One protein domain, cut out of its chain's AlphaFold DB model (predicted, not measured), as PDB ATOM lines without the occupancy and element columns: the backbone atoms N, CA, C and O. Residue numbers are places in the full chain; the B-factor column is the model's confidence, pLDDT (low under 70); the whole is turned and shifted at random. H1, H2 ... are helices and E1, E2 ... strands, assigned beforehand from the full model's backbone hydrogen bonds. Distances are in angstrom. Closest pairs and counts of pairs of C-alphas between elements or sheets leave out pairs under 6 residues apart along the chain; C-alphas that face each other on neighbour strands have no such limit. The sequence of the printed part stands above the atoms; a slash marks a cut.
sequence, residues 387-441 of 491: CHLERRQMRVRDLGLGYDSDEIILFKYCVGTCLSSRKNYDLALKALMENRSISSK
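What this domain is: This is residues 387 to 441 of the 491 residues of the protein "Neurturin" of Takifugu flavidus (sansaifugu) (UniProt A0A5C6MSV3). What is the shape? A two-stranded antiparallel ribbon, E1 and E2, has short helix H1 at one end; past its other end lies helix H2, where residues 422 to 428 and 431 to 436 stick out. What makes it up? The 55 printed residues include named elements E1, H1, E2, H2, in that order, mixed in class; the whole is extended, radius of gyration of the C-alphas 18.2 A, spanning 49 by 25 by 12 A.

Where its parts are: Which strands? E1, residues 388 to 395, runs 22.4 A from C-alpha 388 at (44.443, -17.444, 24.164); E2, residues 408 to 415, runs 21.0 A. Which helices? H1 is residues 396 to 399, 5.6 A; H2, residues 424 to 434, 15.4 A, ends at C-alpha 434 (22.319, -8.707, 12.587).

How they stand to each other: How do strands pair? E1 and E2 are antiparallel, 153 degrees; N 390 and O 413, 2.8 A, are within hydrogen-bond range. And the helices? The closest C-alphas of H1 and E2, Val 396 and Ile 408, are 6.4 A apart. H2 is apart from E1 and H1. Every O i to N i+4 pair in H2 is within hydrogen-bond range; H1 is too short for one.

The domain as a whole: How large? The farthest C-alphas, Asp 406 and Asn 435, are 49.2 A apart. Any breaks? The printed part has no cut and no long link; pLDDT is under 70 at residues 420 to 421 and 436 to 441.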
ATOM      1  N   CYS A 387      39.726 -17.263  23.826       84.56
ATOM      2  CA  CYS A 387      40.824 -16.472  23.275       84.56
ATOM      3  C   CYS A 387      42.107 -16.673  24.101       84.56
ATOM      4  O   CYS A 387      42.161 -16.268  25.261       84.56
ATOM      5  N   HIS A 388      43.144 -17.265  23.517       84.69
ATOM      6  CA  HIS A 388      44.443 -17.444  24.164       84.69
ATOM      7  C   HIS A 388      45.587 -17.258  23.165       84.69
ATOM      8  O   HIS A 388      45.402 -17.332  21.953       84.69
ATOM      9  N   LEU A 389      46.778 -16.966  23.683       88.25
ATOM     10  CA  LEU A 389      47.980 -16.776  22.878       88.25
ATOM     11  C   LEU A 389      48.699 -18.116  22.696       88.25
ATOM     12  O   LEU A 389      49.170 -18.704  23.671       88.25
ATOM     13  N   GLU A 390      48.826 -18.563  21.455       90.50
ATOM     14  CA  GLU A 390      49.568 -19.756  21.062       90.50
ATOM     15  C   GLU A 390      50.958 -19.375  20.527       90.50
ATOM     16  O   GLU A 390      51.197 -18.243  20.088       90.50
ATOM     17  N   ARG A 391      51.916 -20.304  20.615       91.25
ATOM     18  CA  ARG A 391      53.288 -20.107  20.129       91.25
ATOM     19  C   ARG A 391      53.688 -21.276  19.244       91.25
ATOM     20  O   ARG A 391      53.547 -22.423  19.655       91.25
ATOM     21  N   ARG A 392      54.234 -20.980  18.069       92.38
ATOM     22  CA  ARG A 392      54.698 -21.975  17.104       92.38
ATOM     23  C   ARG A 392      56.072 -21.590  16.580       92.38
ATOM     24  O   ARG A 392      56.312 -20.439  16.232       92.38
ATOM     25  N   GLN A 393      56.978 -22.557  16.544       94.31
ATOM     26  CA  GLN A 393      58.269 -22.388  15.888       94.31
ATOM     27  C   GLN A 393      58.061 -22.445  14.373       94.31
ATOM     28  O   GLN A 393      57.419 -23.372  13.873       94.31
ATOM     29  N   MET A 394      58.558 -21.441  13.660       93.88
ATOM     30  CA  MET A 394      58.433 -21.320  12.207       93.88
ATOM     31  C   MET A 394      59.743 -20.803  11.622       93.88
ATOM     32  O   MET A 394      60.437 -20.025  12.277       93.88
ATOM     33  N   ARG A 395      60.085 -21.213  10.396       95.00
ATOM     34  CA  ARG A 395      61.224 -20.621   9.682       95.00
ATOM     35  C   ARG A 395      60.819 -19.278   9.098       95.00
ATOM     36  O   ARG A 395      59.662 -19.089   8.720       95.00
ATOM     37  N   VAL A 396      61.775 -18.366   8.962       95.06
ATOM     38  CA  VAL A 396      61.524 -17.036   8.386       95.06
ATOM     39  C   VAL A 396      60.972 -17.128   6.957       95.06
ATOM     40  O   VAL A 396      60.040 -16.393   6.621       95.06
ATOM     41  N   ARG A 397      61.455 -18.078   6.140       94.12
ATOM     42  CA  ARG A 397      60.913 -18.300   4.784       94.12
ATOM     43  C   ARG A 397      59.446 -18.740   4.756       94.12
ATOM     44  O   ARG A 397      58.727 -18.410   3.816       94.12
ATOM     45  N   ASP A 398      58.973 -19.411   5.808       93.88
ATOM     46  CA  ASP A 398      57.592 -19.902   5.898       93.88
ATOM     47  C   ASP A 398      56.586 -18.768   6.218       93.88
ATOM     48  O   ASP A 398      55.378 -18.992   6.196       93.88
ATOM     49  N   LEU A 399      57.055 -17.543   6.502       92.50
ATOM     50  CA  LEU A 399      56.199 -16.379   6.780       92.50
ATOM     51  C   LEU A 399      55.694 -15.664   5.517       92.50
ATOM     52  O   LEU A 399      54.876 -14.753   5.624       92.50
ATOM     53  N   GLY A 400      56.204 -16.014   4.329       91.00
ATOM     54  CA  GLY A 400      55.781 -15.387   3.069       91.00
ATOM     55  C   GLY A 400      56.162 -13.905   2.936       91.00
ATOM     56  O   GLY A 400      55.524 -13.166   2.188       91.00
ATOM     57  N   LEU A 401      57.193 -13.458   3.664       91.69
ATOM     58  CA  LEU A 401      57.686 -12.072   3.659       91.69
ATOM     59  C   LEU A 401      58.762 -11.801   2.588       91.69
ATOM     60  O   LEU A 401      59.273 -10.690   2.509       91.69
ATOM     61  N   GLY A 402      59.113 -12.799   1.770       91.44
ATOM     62  CA  GLY A 402      60.123 -12.669   0.710       91.44
ATOM     63  C   GLY A 402      61.576 -12.830   1.173       91.44
ATOM     64  O   GLY A 402      62.488 -12.600   0.387       91.44
ATOM     65  N   TYR A 403      61.803 -13.242   2.423       93.62
ATOM     66  CA  TYR A 403      63.132 -13.567   2.942       93.62
ATOM     67  C   TYR A 403      63.420 -15.062   2.797       93.62
ATOM     68  O   TYR A 403      62.622 -15.889   3.237       93.62
ATOM     69  N   ASP A 404      64.581 -15.405   2.243       94.00
ATOM     70  CA  ASP A 404      65.054 -16.785   2.160       94.00
ATOM     71  C   ASP A 404      66.050 -17.082   3.291       94.00
ATOM     72  O   ASP A 404      67.264 -16.988   3.126       94.00
ATOM     73  N   SER A 405      65.527 -17.370   4.484       94.88
ATOM     74  CA  SER A 405      66.329 -17.742   5.654       94.88
ATOM     75  C   SER A 405      65.721 -18.945   6.374       94.88
ATOM     76  O   SER A 405      64.501 -19.033   6.553       94.88
ATOM     77  N   ASP A 406      66.601 -19.854   6.800       94.75
ATOM     78  CA  ASP A 406      66.293 -21.042   7.605       94.75
ATOM     79  C   ASP A 406      66.293 -20.768   9.118       94.75
ATOM     80  O   ASP A 406      66.099 -21.684   9.918       94.75
ATOM     81  N   GLU A 407      66.480 -19.511   9.531       96.62
ATOM     82  CA  GLU A 407      66.392 -19.121  10.935       96.62
ATOM     83  C   GLU A 407      64.997 -19.440  11.500       96.62
ATOM     84  O   GLU A 407      63.965 -19.119  10.900       96.62
ATOM     85  N   ILE A 408      64.965 -20.107  12.656       94.12
ATOM     86  CA  ILE A 408      63.727 -20.501  13.331       94.12
ATOM     87  C   ILE A 408      63.353 -19.409  14.323       94.12
ATOM     88  O   ILE A 408      64.066 -19.170  15.298       94.12
ATOM     89  N   ILE A 409      62.189 -18.799  14.121       95.25
ATOM     90  CA  ILE A 409      61.626 -17.823  15.047       95.25
ATOM     91  C   ILE A 409      60.440 -18.412  15.813       95.25
ATOM     92  O   ILE A 409      59.693 -19.262  15.321       95.25
ATOM     93  N   LEU A 410      60.243 -17.937  17.043       95.38
ATOM     94  CA  LEU A 410      59.073 -18.276  17.847       95.38
ATOM     95  C   LEU A 410      57.924 -17.317  17.515       95.38
ATOM     96  O   LEU A 410      57.816 -16.233  18.095       95.38
ATOM     97  N   PHE A 411      57.057 -17.725  16.597       92.50
ATOM     98  CA  PHE A 411      55.891 -16.952  16.193       92.50
ATOM     99  C   PHE A 411      54.767 -17.088  17.227       92.50
ATOM    100  O   PHE A 411      54.419 -18.197  17.637       92.50
ATOM    101  N   LYS A 412      54.198 -15.965  17.677       92.31
ATOM    102  CA  LYS A 412      53.089 -15.939  18.643       92.31
ATOM    103  C   LYS A 412      51.833 -15.414  17.958       92.31
ATOM    104  O   LYS A 412      51.896 -14.371  17.314       92.31
ATOM    105  N   TYR A 413      50.707 -16.097  18.128       87.62
ATOM    106  CA  TYR A 413      49.434 -15.710  17.519       87.62
ATOM    107  C   TYR A 413      48.260 -16.005  18.451       87.62
ATOM    108  O   TYR A 413      48.326 -16.902  19.288       87.62
ATOM    109  N   CYS A 414      47.192 -15.215  18.353       85.94
ATOM    110  CA  CYS A 414      45.993 -15.404  19.165       85.94
ATOM    111  C   CYS A 414      45.044 -16.402  18.494       85.94
ATOM    112  O   CYS A 414      44.792 -16.305  17.292       85.94
ATOM    113  N   VAL A 415      44.486 -17.324  19.279       85.06
ATOM    114  CA  VAL A 415      43.533 -18.344  18.830       85.06
ATOM    115  C   VAL A 415      42.316 -18.347  19.736       85.06
ATOM    116  O   VAL A 415      42.424 -18.192  20.948       85.06
ATOM    117  N   GLY A 416      41.147 -18.572  19.148       83.75
ATOM    118  CA  GLY A 416      39.901 -18.756  19.878       83.75
ATOM    119  C   GLY A 416      38.962 -17.562  19.785       83.75
ATOM    120  O   GLY A 416      39.194 -16.588  19.070       83.75
ATOM    121  N   THR A 417      37.851 -17.681  20.503       79.50
ATOM    122  CA  THR A 417      36.781 -16.691  20.530       79.50
ATOM    123  C   THR A 417      36.838 -15.885  21.823       79.50
ATOM    124  O   THR A 417      36.833 -16.425  22.926       79.50
ATOM    125  N   CYS A 418      36.885 -14.562  21.701       79.50
ATOM    126  CA  CYS A 418      36.917 -13.626  22.829       79.50
ATOM    127  C   CYS A 418      35.488 -13.339  23.361       79.50
ATOM    128  O   CYS A 418      35.105 -12.189  23.569       79.50
ATOM    129  N   LEU A 419      34.658 -14.377  23.544       72.31
ATOM    130  CA  LEU A 419      33.249 -14.215  23.946       72.31
ATOM    131  C   LEU A 419      33.093 -13.668  25.370       72.31
ATOM    132  O   LEU A 419      32.161 -12.911  25.630       72.31
ATOM    133  N   SER A 420      34.015 -14.016  26.267       66.12
ATOM    134  CA  SER A 420      34.008 -13.610  27.676       66.12
ATOM    135  C   SER A 420      34.343 -12.130  27.905       66.12
ATOM    136  O   SER A 420      33.954 -11.586  28.932       66.12
ATOM    137  N   SER A 421      35.015 -11.459  26.958       67.50
ATOM    138  CA  SER A 421      35.413 -10.042  27.085       67.50
ATOM    139  C   SER A 421      34.437  -9.060  26.424       67.50
ATOM    140  O   SER A 421      34.718  -7.858  26.392       67.50
ATOM    141  N   ARG A 422      33.320  -9.538  25.858       74.19
ATOM    142  CA  ARG A 422      32.373  -8.663  25.155       74.19
ATOM    143  C   ARG A 422      31.804  -7.605  26.098       74.19
ATOM    144  O   ARG A 422      31.197  -7.933  27.116       74.19
ATOM    145  N   LYS A 423      31.965  -6.333  25.736       78.56
ATOM    146  CA  LYS A 423      31.343  -5.200  26.433       78.56
ATOM    147  C   LYS A 423      29.943  -4.946  25.871       78.56
ATOM    148  O   LYS A 423      29.603  -5.401  24.781       78.56
ATOM    149  N   ASN A 424      29.142  -4.148  26.577       81.50
ATOM    150  CA  ASN A 424      27.801  -3.749  26.119       81.50
ATOM    151  C   ASN A 424      27.813  -3.132  24.705       81.50
ATOM    152  O   ASN A 424      26.873  -3.332  23.941       81.50
ATOM    153  N   TYR A 425      28.902  -2.447  24.336       78.00
ATOM    154  CA  TYR A 425      29.119  -1.926  22.984       78.00
ATOM    155  C   TYR A 425      29.175  -3.035  21.920       78.00
ATOM    156  O   TYR A 425      28.520  -2.919  20.889       78.00
ATOM    157  N   ASP A 426      29.879  -4.138  22.185       79.19
ATOM    158  CA  ASP A 426      30.026  -5.251  21.237       79.19
ATOM    159  C   ASP A 426      28.700  -5.990  21.026       79.19
ATOM    160  O   ASP A 426      28.415  -6.479  19.933       79.19
ATOM    161  N   LEU A 427      27.863  -6.055  22.067       79.12
ATOM    162  CA  LEU A 427      26.511  -6.612  21.983       79.12
ATOM    163  C   LEU A 427      25.585  -5.716  21.154       79.12
ATOM    164  O   LEU A 427      24.855  -6.223  20.301       79.12
ATOM    165  N   ALA A 428      25.647  -4.398  21.360       82.19
ATOM    166  CA  ALA A 428      24.884  -3.436  20.570       82.19
ATOM    167  C   ALA A 428      25.323  -3.449  19.097       82.19
ATOM    168  O   ALA A 428      24.481  -3.521  18.205       82.19
ATOM    169  N   LEU A 429      26.632  -3.463  18.837       79.94
ATOM    170  CA  LEU A 429      27.182  -3.538  17.486       79.94
ATOM    171  C   LEU A 429      26.786  -4.846  16.792       79.94
ATOM    172  O   LEU A 429      26.369  -4.821  15.636       79.94
ATOM    173  N   LYS A 430      26.830  -5.975  17.509       80.88
ATOM    174  CA  LYS A 430      26.358  -7.263  16.992       80.88
ATOM    175  C   LYS A 430      24.875  -7.205  16.599       80.88
ATOM    176  O   LYS A 430      24.538  -7.628  15.497       80.88
ATOM    177  N   ALA A 431      24.015  -6.648  17.451       81.75
ATOM    178  CA  ALA A 431      22.589  -6.505  17.154       81.75
ATOM    179  C   ALA A 431      22.331  -5.584  15.945       81.75
ATOM    180  O   ALA A 431      21.454  -5.855  15.127       81.75
ATOM    181  N   LEU A 432      23.122  -4.518  15.790       79.44
ATOM    182  CA  LEU A 432      23.037  -3.616  14.638       79.44
ATOM    183  C   LEU A 432      23.472  -4.305  13.333       79.44
ATOM    184  O   LEU A 432      22.822  -4.149  12.298       79.44
ATOM    185  N   MET A 433      24.522  -5.126  13.381       79.94
ATOM    186  CA  MET A 433      24.965  -5.914  12.227       79.94
ATOM    187  C   MET A 433      23.966  -7.013  11.845       79.94
ATOM    188  O   MET A 433      23.708  -7.212  10.659       79.94
ATOM    189  N   GLU A 434      23.365  -7.697  12.824       80.38
ATOM    190  CA  GLU A 434      22.319  -8.707  12.587       80.38
ATOM    191  C   GLU A 434      21.054  -8.085  11.978       80.38
ATOM    192  O   GLU A 434      20.451  -8.663  11.072       80.38
ATOM    193  N   ASN A 435      20.724  -6.850  12.368       78.25
ATOM    194  CA  ASN A 435      19.614  -6.082  11.800       78.25
ATOM    195  C   ASN A 435      19.933  -5.447  10.426       78.25
ATOM    196  O   ASN A 435      19.142  -4.646   9.928       78.25
ATOM    197  N   ARG A 436      21.077  -5.789   9.805       65.62
ATOM    198  CA  ARG A 436      21.595  -5.244   8.528       65.62
ATOM    199  C   ARG A 436      21.679  -3.712   8.461       65.62
ATOM    200  O   ARG A 436      21.781  -3.163   7.365       65.62
ATOM    201  N   SER A 437      21.669  -3.009   9.596       63.84
ATOM    202  CA  SER A 437      21.751  -1.542   9.602       63.84
ATOM    203  C   SER A 437      23.165  -1.038   9.305       63.84
ATOM    204  O   SER A 437      23.339   0.108   8.896       63.84
ATOM    205  N   ILE A 438      24.177  -1.901   9.458       67.69
ATOM    206  CA  ILE A 438      25.581  -1.613   9.162       67.69
ATOM    207  C   ILE A 438      26.147  -2.761   8.317       67.69
ATOM    208  O   ILE A 438      26.185  -3.912   8.749       67.69
ATOM    209  N   SER A 439      26.580  -2.451   7.091       60.56
ATOM    210  CA  SER A 439      27.245  -3.411   6.201       60.56
ATOM    211  C   SER A 439      28.617  -3.784   6.766       60.56
ATOM    212  O   SER A 439      29.432  -2.902   7.043       60.56
ATOM    213  N   SER A 440      28.907  -5.085   6.881       58.41
ATOM    214  CA  SER A 440      30.198  -5.620   7.355       58.41
ATOM    215  C   SER A 440      31.405  -5.138   6.541       58.41
ATOM    216  O   SER A 440      32.534  -5.210   7.012       58.41
ATOM    217  N   LYS A 441      31.167  -4.593   5.342       57.41
ATOM    218  CA  LYS A 441      32.183  -4.022   4.450       57.41
ATOM    219  C   LYS A 441      32.766  -2.690   4.953       57.41
ATOM    220  O   LYS A 441      33.832  -2.301   4.499       57.41
TER     221      LYS A 441